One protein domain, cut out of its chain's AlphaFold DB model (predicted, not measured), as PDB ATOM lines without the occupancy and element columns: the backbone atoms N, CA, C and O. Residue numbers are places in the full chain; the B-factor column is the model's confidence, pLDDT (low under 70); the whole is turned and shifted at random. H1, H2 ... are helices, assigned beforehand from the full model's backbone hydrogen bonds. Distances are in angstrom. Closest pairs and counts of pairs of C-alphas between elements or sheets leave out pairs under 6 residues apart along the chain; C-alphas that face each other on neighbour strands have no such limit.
ATOM      1  N   LYS A  97     336.477 303.598 266.982       74.19
ATOM      2  CA  LYS A  97     336.247 304.479 268.134       74.19
ATOM      3  C   LYS A  97     336.543 303.757 269.447       74.19
ATOM      4  O   LYS A  97     337.430 304.192 270.174       74.19
ATOM      5  N   GLU A  98     335.917 302.606 269.675       80.19
ATOM      6  CA  GLU A  98     336.123 301.811 270.895       80.19
ATOM      7  C   GLU A  98     337.578 301.362 271.037       80.19
ATOM      8  O   GLU A  98     338.160 301.422 272.113       80.19
ATOM      9  N   LYS A  99     338.236 300.979 269.936       82.31
ATOM     10  CA  LYS A  99     339.660 300.635 269.982       82.31
ATOM     11  C   LYS A  99     340.522 301.819 270.427       82.31
ATOM     12  O   LYS A  99     341.511 301.623 271.132       82.31
ATOM     13  N   THR A 100     340.186 303.029 269.991       84.62
ATOM     14  CA  THR A 100     340.908 304.248 270.379       84.62
ATOM     15  C   THR A 100     340.695 304.545 271.859       84.62
ATOM     16  O   THR A 100     341.663 304.807 272.566       84.62
ATOM     17  N   GLU A 101     339.464 304.404 272.340       89.31
ATOM     18  CA  GLU A 101     339.102 304.545 273.750       89.31
ATOM     19  C   GLU A 101     339.824 303.521 274.639       89.31
ATOM     20  O   GLU A 101     340.557 303.903 275.550       89.31
ATOM     21  N   VAL A 102     339.753 302.229 274.300       90.00
ATOM     22  CA  VAL A 102     340.474 301.157 275.007       90.00
ATOM     23  C   VAL A 102     341.984 301.424 275.024       90.00
ATOM     24  O   VAL A 102     342.655 301.183 276.029       90.00
ATOM     25  N   MET A 103     342.549 301.958 273.935       90.00
ATOM     26  CA  MET A 103     343.961 302.349 273.900       90.00
ATOM     27  C   MET A 103     344.282 303.545 274.802       90.00
ATOM     28  O   MET A 103     345.367 303.566 275.384       90.00
ATOM     29  N   LEU A 104     343.395 304.537 274.903       91.31
ATOM     30  CA  LEU A 104     343.571 305.688 275.791       91.31
ATOM     31  C   LEU A 104     343.538 305.249 277.257       91.31
ATOM     32  O   LEU A 104     344.469 305.569 277.995       91.31
ATOM     33  N   ILE A 105     342.554 304.429 277.636       91.62
ATOM     34  CA  ILE A 105     342.446 303.853 278.983       91.62
ATOM     35  C   ILE A 105     343.695 303.025 279.309       91.62
ATOM     36  O   ILE A 105     344.335 303.231 280.338       91.62
ATOM     37  N   ALA A 106     344.135 302.155 278.393       93.12
ATOM     38  CA  ALA A 106     345.347 301.363 278.596       93.12
ATOM     39  C   ALA A 106     346.595 302.240 278.811       93.12
ATOM     40  O   ALA A 106     347.427 301.932 279.662       93.12
ATOM     41  N   LYS A 107     346.743 303.348 278.072       92.12
ATOM     42  CA  LYS A 107     347.852 304.297 278.279       92.12
ATOM     43  C   LYS A 107     347.756 305.000 279.632       92.12
ATOM     44  O   LYS A 107     348.785 305.135 280.291       92.12
ATOM     45  N   LYS A 108     346.552 305.401 280.048       92.00
ATOM     46  CA  LYS A 108     346.286 306.021 281.354       92.00
ATOM     47  C   LYS A 108     346.687 305.085 282.500       92.00
ATOM     48  O   LYS A 108     347.445 305.492 283.375       92.00
ATOM     49  N   LEU A 109     346.307 303.808 282.433       91.44
ATOM     50  CA  LEU A 109     346.684 302.783 283.419       91.44
ATOM     51  C   LEU A 109     348.193 302.490 283.439       91.44
ATOM     52  O   LEU A 109     348.786 302.306 284.504       91.44
ATOM     53  N   ILE A 110     348.847 302.478 282.272       92.31
ATOM     54  CA  ILE A 110     350.311 302.349 282.198       92.31
ATOM     55  C   ILE A 110     350.992 303.558 282.851       92.31
ATOM     56  O   ILE A 110     351.983 303.380 283.556       92.31
ATOM     57  N   ALA A 111     350.489 304.772 282.618       91.19
ATOM     58  CA  ALA A 111     351.014 305.985 283.240       91.19
ATOM     59  C   ALA A 111     350.820 305.960 284.763       91.19
ATOM     60  O   ALA A 111     351.789 306.167 285.488       91.19
ATOM     61  N   TYR A 112     349.622 305.598 285.237       90.88
ATOM     62  CA  TYR A 112     349.331 305.360 286.656       90.88
ATOM     63  C   TYR A 112     350.356 304.414 287.295       90.88
ATOM     64  O   TYR A 112     350.987 304.749 288.296       90.88
ATOM     65  N   SER A 113     350.600 303.268 286.658       90.12
ATOM     66  CA  SER A 113     351.513 302.258 287.199       90.12
ATOM     67  C   SER A 113     352.981 302.697 287.188       90.12
ATOM     68  O   SER A 113     353.755 302.318 288.060       90.12
ATOM     69  N   ARG A 114     353.394 303.489 286.191       89.50
ATOM     70  CA  ARG A 114     354.766 304.019 286.093       89.50
ATOM     71  C   ARG A 114     355.027 305.152 287.073       89.50
ATOM     72  O   ARG A 114     356.151 305.288 287.541       89.50
ATOM     73  N   ASN A 115     353.996 305.915 287.407       89.00
ATOM     74  CA  ASN A 115     354.059 306.995 288.379       89.00
ATOM     75  C   ASN A 115     353.897 306.467 289.812       89.00
ATOM     76  O   ASN A 115     353.242 307.110 290.618       89.00
ATOM     77  N   GLY A 116     354.413 305.276 290.130       85.38
ATOM     78  CA  GLY A 116     354.387 304.734 291.492       85.38
ATOM     79  C   GLY A 116     352.988 304.515 292.079       85.38
ATOM     80  O   GLY A 116     352.838 304.542 293.299       85.38
ATOM     81  N   TYR A 117     351.968 304.303 291.238       87.88
ATOM     82  CA  TYR A 117     350.593 304.038 291.682       87.88
ATOM     83  C   TYR A 117     349.971 305.213 292.464       87.88
ATOM     84  O   TYR A 117     349.210 305.029 293.425       87.88
ATOM     85  N   TYR A 118     350.322 306.445 292.075       85.00
ATOM     86  CA  TYR A 118     349.690 307.674 292.559       85.00
ATOM     87  C   TYR A 118     348.492 308.052 291.679       85.00
ATOM     88  O   TYR A 118     348.616 308.160 290.463       85.00
ATOM     89  N   LEU A 119     347.340 308.298 292.308       82.69
ATOM     90  CA  LEU A 119     346.059 308.534 291.625       82.69
ATOM     91  C   LEU A 119     345.990 309.909 290.930       82.69
ATOM     92  O   LEU A 119     345.637 309.995 289.748       82.69
ATOM     93  N   LEU A 120     346.410 310.967 291.634       77.25
ATOM     94  CA  LEU A 120     346.310 312.368 291.200       77.25
ATOM     95  C   LEU A 120     346.992 312.663 289.848       77.25
ATOM     96  O   LEU A 120     346.316 313.180 288.959       77.25
ATOM     97  N   PRO A 121     348.271 312.295 289.614       75.62
ATOM     98  CA  PRO A 121     348.936 312.579 288.336       75.62
ATOM     99  C   PRO A 121     348.301 311.861 287.141       75.62
ATOM    100  O   PRO A 121     348.449 312.286 285.998       75.62
ATOM    101  N   SER A 122     347.620 310.746 287.396       72.69
ATOM    102  CA  SER A 122     346.961 309.938 286.372       72.69
ATOM    103  C   SER A 122     345.503 310.315 286.118       72.69
ATOM    104  O   SER A 122     344.895 309.743 285.217       72.69
ATOM    105  N   GLY A 123     344.928 311.257 286.874       78.56
ATOM    106  CA  GLY A 123     343.519 311.636 286.743       78.56
ATOM    107  C   GLY A 123     342.553 310.528 287.172       78.56
ATOM    108  O   GLY A 123     341.489 310.368 286.569       78.56
ATOM    109  N   TYR A 124     342.952 309.714 288.151       85.00
ATOM    110  CA  TYR A 124     342.058 308.815 288.878       85.00
ATOM    111  C   TYR A 124     341.713 309.455 290.222       85.00
ATOM    112  O   TYR A 124     342.584 310.054 290.849       85.00
ATOM    113  N   MET A 125     340.452 309.350 290.638       81.62
ATOM    114  CA  MET A 125     339.998 309.878 291.930       81.62
ATOM    115  C   MET A 125     340.085 308.808 293.013       81.62
ATOM    116  O   MET A 125     340.495 309.099 294.133       81.62
ATOM    117  N   ASP A 126     339.776 307.563 292.651       84.81
ATOM    118  CA  ASP A 126     339.799 306.419 293.556       84.81
ATOM    119  C   ASP A 126     340.434 305.183 292.889       84.81
ATOM    120  O   ASP A 126     340.445 305.038 291.662       84.81
ATOM    121  N   ALA A 127     340.939 304.255 293.701       84.50
ATOM    122  CA  ALA A 127     341.425 302.947 293.266       84.50
ATOM    123  C   ALA A 127     340.310 302.101 292.622       84.50
ATOM    124  O   ALA A 127     340.576 301.274 291.749       84.50
ATOM    125  N   VAL A 128     339.047 302.343 292.996       86.75
ATOM    126  CA  VAL A 128     337.877 301.703 292.377       86.75
ATOM    127  C   VAL A 128     337.778 302.038 290.886       86.75
ATOM    128  O   VAL A 128     337.464 301.162 290.079       86.75
ATOM    129  N   ASP A 129     338.085 303.275 290.494       88.38
ATOM    130  CA  ASP A 129     338.041 303.694 289.088       88.38
ATOM    131  C   ASP A 129     339.136 303.011 288.268       88.38
ATOM    132  O   ASP A 129     338.892 302.564 287.147       88.38
ATOM    133  N   VAL A 130     340.324 302.846 288.861       88.50
ATOM    134  CA  VAL A 130     341.427 302.080 288.264       88.50
ATOM    135  C   VAL A 130     340.987 300.637 288.012       88.50
ATOM    136  O   VAL A 130     341.211 300.104 286.925       88.50
ATOM    137  N   TYR A 131     340.322 300.011 288.988       89.19
ATOM    138  CA  TYR A 131     339.843 298.636 288.863       89.19
ATOM    139  C   TYR A 131     338.744 298.487 287.803       89.19
ATOM    140  O   TYR A 131     338.764 297.525 287.032       89.19
ATOM    141  N   LYS A 132     337.808 299.442 287.719       90.06
ATOM    142  CA  LYS A 132     336.758 299.466 286.684       90.06
ATOM    143  C   LYS A 132     337.357 299.561 285.285       90.06
ATOM    144  O   LYS A 132     337.035 298.730 284.433       90.06
ATOM    145  N   ASP A 133     338.262 300.513 285.070       90.88
ATOM    146  CA  ASP A 133     338.953 300.702 283.792       90.88
ATOM    147  C   ASP A 133     339.757 299.458 283.409       90.88
ATOM    148  O   ASP A 133     339.673 298.974 282.279       90.88
ATOM    149  N   ALA A 134     340.509 298.903 284.361       91.12
ATOM    150  CA  ALA A 134     341.320 297.715 284.145       91.12
ATOM    151  C   ALA A 134     340.453 296.481 283.823       91.12
ATOM    152  O   ALA A 134     340.732 295.761 282.863       91.12
ATOM    153  N   SER A 135     339.348 296.280 284.543       90.12
ATOM    154  CA  SER A 135     338.388 295.197 284.284       90.12
ATOM    155  C   SER A 135     337.684 295.350 282.934       90.12
ATOM    156  O   SER A 135     337.438 294.363 282.237       90.12
ATOM    157  N   TYR A 136     337.378 296.585 282.530       90.69
ATOM    158  CA  TYR A 136     336.795 296.874 281.224       90.69
ATOM    159  C   TYR A 136     337.759 296.500 280.094       90.69
ATOM    160  O   TYR A 136     337.391 295.735 279.199       90.69
ATOM    161  N   ILE A 137     339.011 296.968 280.154       91.00
ATOM    162  CA  ILE A 137     339.978 296.687 279.089       91.00
ATOM    163  C   ILE A 137     340.434 295.225 279.071       91.00
ATOM    164  O   ILE A 137     340.788 294.730 278.003       91.00
ATOM    165  N   ALA A 138     340.400 294.508 280.203       88.88
ATOM    166  CA  ALA A 138     340.808 293.102 280.296       88.88
ATOM    167  C   ALA A 138     340.021 292.175 279.351       88.88
ATOM    168  O   ALA A 138     340.547 291.147 278.920       88.88
ATOM    169  N   LYS A 139     338.811 292.584 278.945       86.31
ATOM    170  CA  LYS A 139     337.977 291.906 277.937       86.31
ATOM    171  C   LYS A 139     338.592 291.910 276.532       86.31
ATOM    172  O   LYS A 139     338.185 291.115 275.690       86.31
ATOM    173  N   PHE A 140     339.586 292.763 276.272       87.06
ATOM    174  CA  PHE A 140     340.212 292.954 274.958       87.06
ATOM    175  C   PHE A 140     341.706 292.574 274.947       87.06
ATOM    176  O   PHE A 140     342.572 293.393 274.606       87.06
ATOM    177  N   PRO A 141     342.054 291.310 275.261       82.50
ATOM    178  CA  PRO A 141     343.434 290.845 275.405       82.50
ATOM    179  C   PRO A 141     344.211 290.815 274.086       82.50
ATOM    180  O   PRO A 141     345.427 290.625 274.094       82.50
ATOM    181  N   GLU A 142     343.554 290.992 272.937       80.38
ATOM    182  CA  GLU A 142     344.218 291.053 271.633       80.38
ATOM    183  C   GLU A 142     345.120 292.288 271.503       80.38
ATOM    184  O   GLU A 142     346.188 292.230 270.878       80.38
ATOM    185  N   ILE A 143     344.753 293.392 272.165       85.44
ATOM    186  CA  ILE A 143     345.485 294.656 272.108       85.44
ATOM    187  C   ILE A 143     346.761 294.556 272.967       85.44
ATOM    188  O   ILE A 143     346.688 294.330 274.176       85.44
ATOM    189  N   PRO A 144     347.964 294.769 272.395       87.00
ATOM    190  CA  PRO A 144     349.217 294.656 273.147       87.00
ATOM    191  C   PRO A 144     349.326 295.620 274.333       87.00
ATOM    192  O   PRO A 144     349.833 295.236 275.384       87.00
ATOM    193  N   SER A 145     348.841 296.855 274.171       90.44
ATOM    194  CA  SER A 145     348.845 297.866 275.234       90.44
ATOM    195  C   SER A 145     347.985 297.454 276.424       90.44
ATOM    196  O   SER A 145     348.384 297.703 277.551       90.44
ATOM    197  N   VAL A 146     346.858 296.774 276.180       91.19
ATOM    198  CA  VAL A 146     345.977 296.253 277.234       91.19
ATOM    199  C   VAL A 146     346.705 295.197 278.057       91.19
ATOM    200  O   VAL A 146     346.772 295.316 279.275       91.19
ATOM    201  N   ARG A 147     347.338 294.212 277.400       90.88
ATOM    202  CA  ARG A 147     348.131 293.183 278.101       90.88
ATOM    203  C   ARG A 147     349.214 293.796 278.981       90.88
ATOM    204  O   ARG A 147     349.382 293.394 280.124       90.88
ATOM    205  N   LYS A 148     349.911 294.804 278.456       91.62
ATOM    206  CA  LYS A 148     350.954 295.517 279.195       91.62
ATOM    207  C   LYS A 148     350.388 296.333 280.364       91.62
ATOM    208  O   LYS A 148     351.001 296.357 281.422       91.62
ATOM    209  N   ALA A 149     349.244 296.990 280.177       92.69
ATOM    210  CA  ALA A 149     348.578 297.756 281.225       92.69
ATOM    211  C   ALA A 149     348.193 296.858 282.405       92.69
ATOM    212  O   ALA A 149     348.591 297.142 283.527       92.69
ATOM    213  N   ILE A 150     347.514 295.738 282.140       92.56
ATOM    214  CA  ILE A 150     347.094 294.793 283.184       92.56
ATOM    215  C   ILE A 150     348.293 294.155 283.890       92.56
ATOM    216  O   ILE A 150     348.284 294.034 285.110       92.56
ATOM    217  N   GLU A 151     349.370 293.833 283.167       92.12
ATOM    218  CA  GLU A 151     350.606 293.346 283.793       92.12
ATOM    219  C   GLU A 151     351.203 294.363 284.785       92.12
ATOM    220  O   GLU A 151     351.724 293.969 285.826       92.12
ATOM    221  N   TYR A 152     351.142 295.662 284.480       91.19
ATOM    222  CA  TYR A 152     351.644 296.699 285.381       91.19
ATOM    223  C   TYR A 152     350.705 296.994 286.550       91.19
ATOM    224  O   TYR A 152     351.188 297.183 287.665       91.19
ATOM    225  N   VAL A 153     349.392 297.002 286.310       90.62
ATOM    226  CA  VAL A 153     348.384 297.197 287.361       90.62
ATOM    227  C   VAL A 153     348.434 296.045 288.364       90.62
ATOM    228  O   VAL A 153     348.428 296.286 289.560       90.62
ATOM    229  N   ASN A 154     348.621 294.802 287.912       90.88
ATOM    230  CA  ASN A 154     348.762 293.643 288.803       90.88
ATOM    231  C   ASN A 154     350.057 293.640 289.642       90.88
ATOM    232  O   ASN A 154     350.214 292.776 290.506       90.88
ATOM    233  N   LYS A 155     350.998 294.558 289.374       89.75
ATOM    234  CA  LYS A 155     352.190 294.795 290.210       89.75
ATOM    235  C   LYS A 155     351.946 295.854 291.291       89.75
ATOM    236  O   LYS A 155     352.835 296.070 292.108       89.75
ATOM    237  N   ASP A 156     350.783 296.506 291.293       86.19
ATOM    238  CA  ASP A 156     350.410 297.484 292.313       86.19
ATOM    239  C   ASP A 156     350.251 296.784 293.675       86.19
ATOM    240  O   ASP A 156     349.384 295.916 293.811       86.19
ATOM    241  N   PRO A 157     351.044 297.143 294.701       82.56
ATOM    242  CA  PRO A 157     350.924 296.548 296.030       82.56
ATOM    243  C   PRO A 157     349.598 296.881 296.729       82.56
ATOM    244  O   PRO A 157     349.231 296.207 297.690       82.56
ATOM    245  N   LYS A 158     348.876 297.916 296.279       80.50
ATOM    246  CA  LYS A 158     347.585 298.335 296.847       80.50
ATOM    247  C   LYS A 158     346.415 297.516 296.302       80.50
ATOM    248  O   LYS A 158     345.315 297.580 296.853       80.50
ATOM    249  N   LEU A 159     346.631 296.767 295.223       79.69
ATOM    250  CA  LEU A 159     345.588 295.992 294.573       79.69
ATOM    251  C   LEU A 159     345.391 294.663 295.308       79.69
ATOM    252  O   LEU A 159     346.287 293.821 295.340       79.69
ATOM    253  N   ARG A 160     344.208 294.475 295.900       72.25
ATOM    254  CA  ARG A 160     343.862 293.236 296.617       72.25
ATOM    255  C   ARG A 160     343.611 292.076 295.656       72.25
ATOM    256  O   ARG A 160     344.130 290.985 295.875       72.25
ATOM    257  N   ASP A 161     342.892 292.349 294.569       80.50
ATOM    258  CA  ASP A 161     342.481 291.344 293.592       80.50
ATOM    259  C   ASP A 161     343.224 291.534 292.271       80.50
ATOM    260  O   ASP A 161     343.136 292.578 291.619       80.50
ATOM    261  N   LYS A 162     343.967 290.503 291.862       84.06
ATOM    262  CA  LYS A 162     344.666 290.505 290.575       84.06
ATOM    263  C   LYS A 162     343.665 290.317 289.447       84.06
ATOM    264  O   LYS A 162     342.829 289.419 289.478       84.06
ATOM    265  N   ILE A 163     343.804 291.134 288.413       86.62
ATOM    266  CA  ILE A 163     342.937 291.085 287.243       86.62
ATOM    267  C   ILE A 163     343.491 290.034 286.289       86.62
ATOM    268  O   ILE A 163     344.557 290.211 285.689       86.62
ATOM    269  N   GLU A 164     342.768 288.928 286.151       81.31
ATOM    270  CA  GLU A 164     343.099 287.889 285.183       81.31
ATOM    271  C   GLU A 164     342.540 288.225 283.800       81.31
ATOM    272  O   GLU A 164     341.432 288.736 283.644       81.31
ATOM    273  N   MET A 165     343.325 287.919 282.766       84.19
ATOM    274  CA  MET A 165     342.912 288.087 281.377       84.19
ATOM    275  C   MET A 165     342.953 286.762 280.630       84.19
ATOM    276  O   MET A 165     343.999 286.120 280.514       84.19
ATOM    277  N   VAL A 166     341.809 286.382 280.061       81.81
ATOM    278  CA  VAL A 166     341.680 285.173 279.244       81.81
ATOM    279  C   VAL A 166     342.218 285.461 277.848       81.81
ATOM    280  O   VAL A 166     341.523 285.991 276.989       81.81
ATOM    281  N   ILE A 167     343.489 285.137 277.612       80.25
ATOM    282  CA  ILE A 167     344.128 285.357 276.310       80.25
ATOM    283  C   ILE A 167     343.702 284.248 275.327       80.25
ATOM    284  O   ILE A 167     343.956 283.070 275.598       80.25
ATOM    285  N   PRO A 168     343.144 284.588 274.146       78.06
ATOM    286  CA  PRO A 168     342.796 283.605 273.127       78.06
ATOM    287  C   PRO A 168     344.010 282.798 272.653       78.06
ATOM    288  O   PRO A 168     345.114 283.332 272.492       78.06
ATOM    289  N   ARG A 169     343.795 281.513 272.335       75.19
ATOM    290  CA  ARG A 169     344.853 280.588 271.871       75.19
ATOM    291  C   ARG A 169     345.652 281.145 270.687       75.19
ATOM    292  O   ARG A 169     346.874 281.005 270.656       75.19
ATOM    293  N   ARG A 170     344.977 281.824 269.752       71.06
ATOM    294  CA  ARG A 170     345.590 282.483 268.586       71.06
ATOM    295  C   ARG A 170     346.645 283.511 268.997       71.06
ATOM    296  O   ARG A 170     347.782 283.467 268.526       71.06
ATOM    297  N   VAL A 171     346.280 284.414 269.905       76.31
ATOM    298  CA  VAL A 171     347.171 285.474 270.397       76.31
ATOM    299  C   VAL A 171     348.332 284.867 271.181       76.31
ATOM    300  O   VAL A 171     349.473 285.291 271.000       76.31
TER     301      VAL A 171
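AT A GLANCE: This is residues 97 to 171 of the 200 residues of an uncharacterized protein of Marinobacter sp (UniProt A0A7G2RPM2). Look for three helices grouped as a triangle: H2 and H3 form a helical hairpin, and the longer H1 packs on both of them, set aslant to each. After H3 a long tail without a named element, residues 154 to 171, folds back and runs past the hairpin on the side away from H1. The 75 printed residues hold three named helices, in the order H1, H2, H3, and no named strand; the class is all helix, with 40 residues in named elements. The whole is compact, with a radius of gyration of the C-alphas of 11.6 A, and its C-alphas span 36 by 27 by 18 A.

IN THESE COORDINATES: Find C-alpha 97 at (336.247, 304.479, 268.134), where H1 begins; it covers residues 97 to 114 and is 25.8 A long from first to last C-alpha, ending at C-alpha 114 at (354.766, 304.019, 286.093). Read on through residues 115 to 126 to H2, residues 127 to 138, which is 16.3 A long. Then pass residues 139 to 143 to reach H3, residues 144 to 153, 14.5 A long, which ends at C-alpha 153 at (348.384, 297.197, 287.361).

HOW THE PARTS SIT: Begin with H1 and H3, which touch with 17 pairs of C-alphas within 8 A; the closest C-alphas are those of Ile 110 and Ala 149, 5.0 A apart. These two run the same way at a tilt of 35.3 degrees, only just steep. Look next at residues 102 to 109, the part of H1 that touches H2; the closest C-alphas are those of Val 102 and Ile 137, 6.1 A apart. H1 and H2 run opposite ways at a steep tilt of 48 degrees. In the hairpin, H2 touches H3 with residues 134 to 138 alone, and the closest C-alphas are those of Ile 137 and Val 146, 6.3 A apart. H2 and H3 run opposite ways at a shallow tilt of 31 degrees. Along the backbones of H1, H2 and H3 you will find every O i to N i+4 pair within hydrogen-bond range.

THE WHOLE: Follow residues 97 to 171 and you will meet no cut. The link from H1 to H2 is long, with 12 residues, and the link from H2 to H3 is tight, with 5. The two C-alphas farthest apart are those of Leu 120 and Arg 170, 37.5 A. The C-alphas of residues 154 to 171 lie 9 to 22 A from the mean of all C-alphas. In the B-factor column the mean pLDDT of the printed part is 85.9, and no printed residue is under 70.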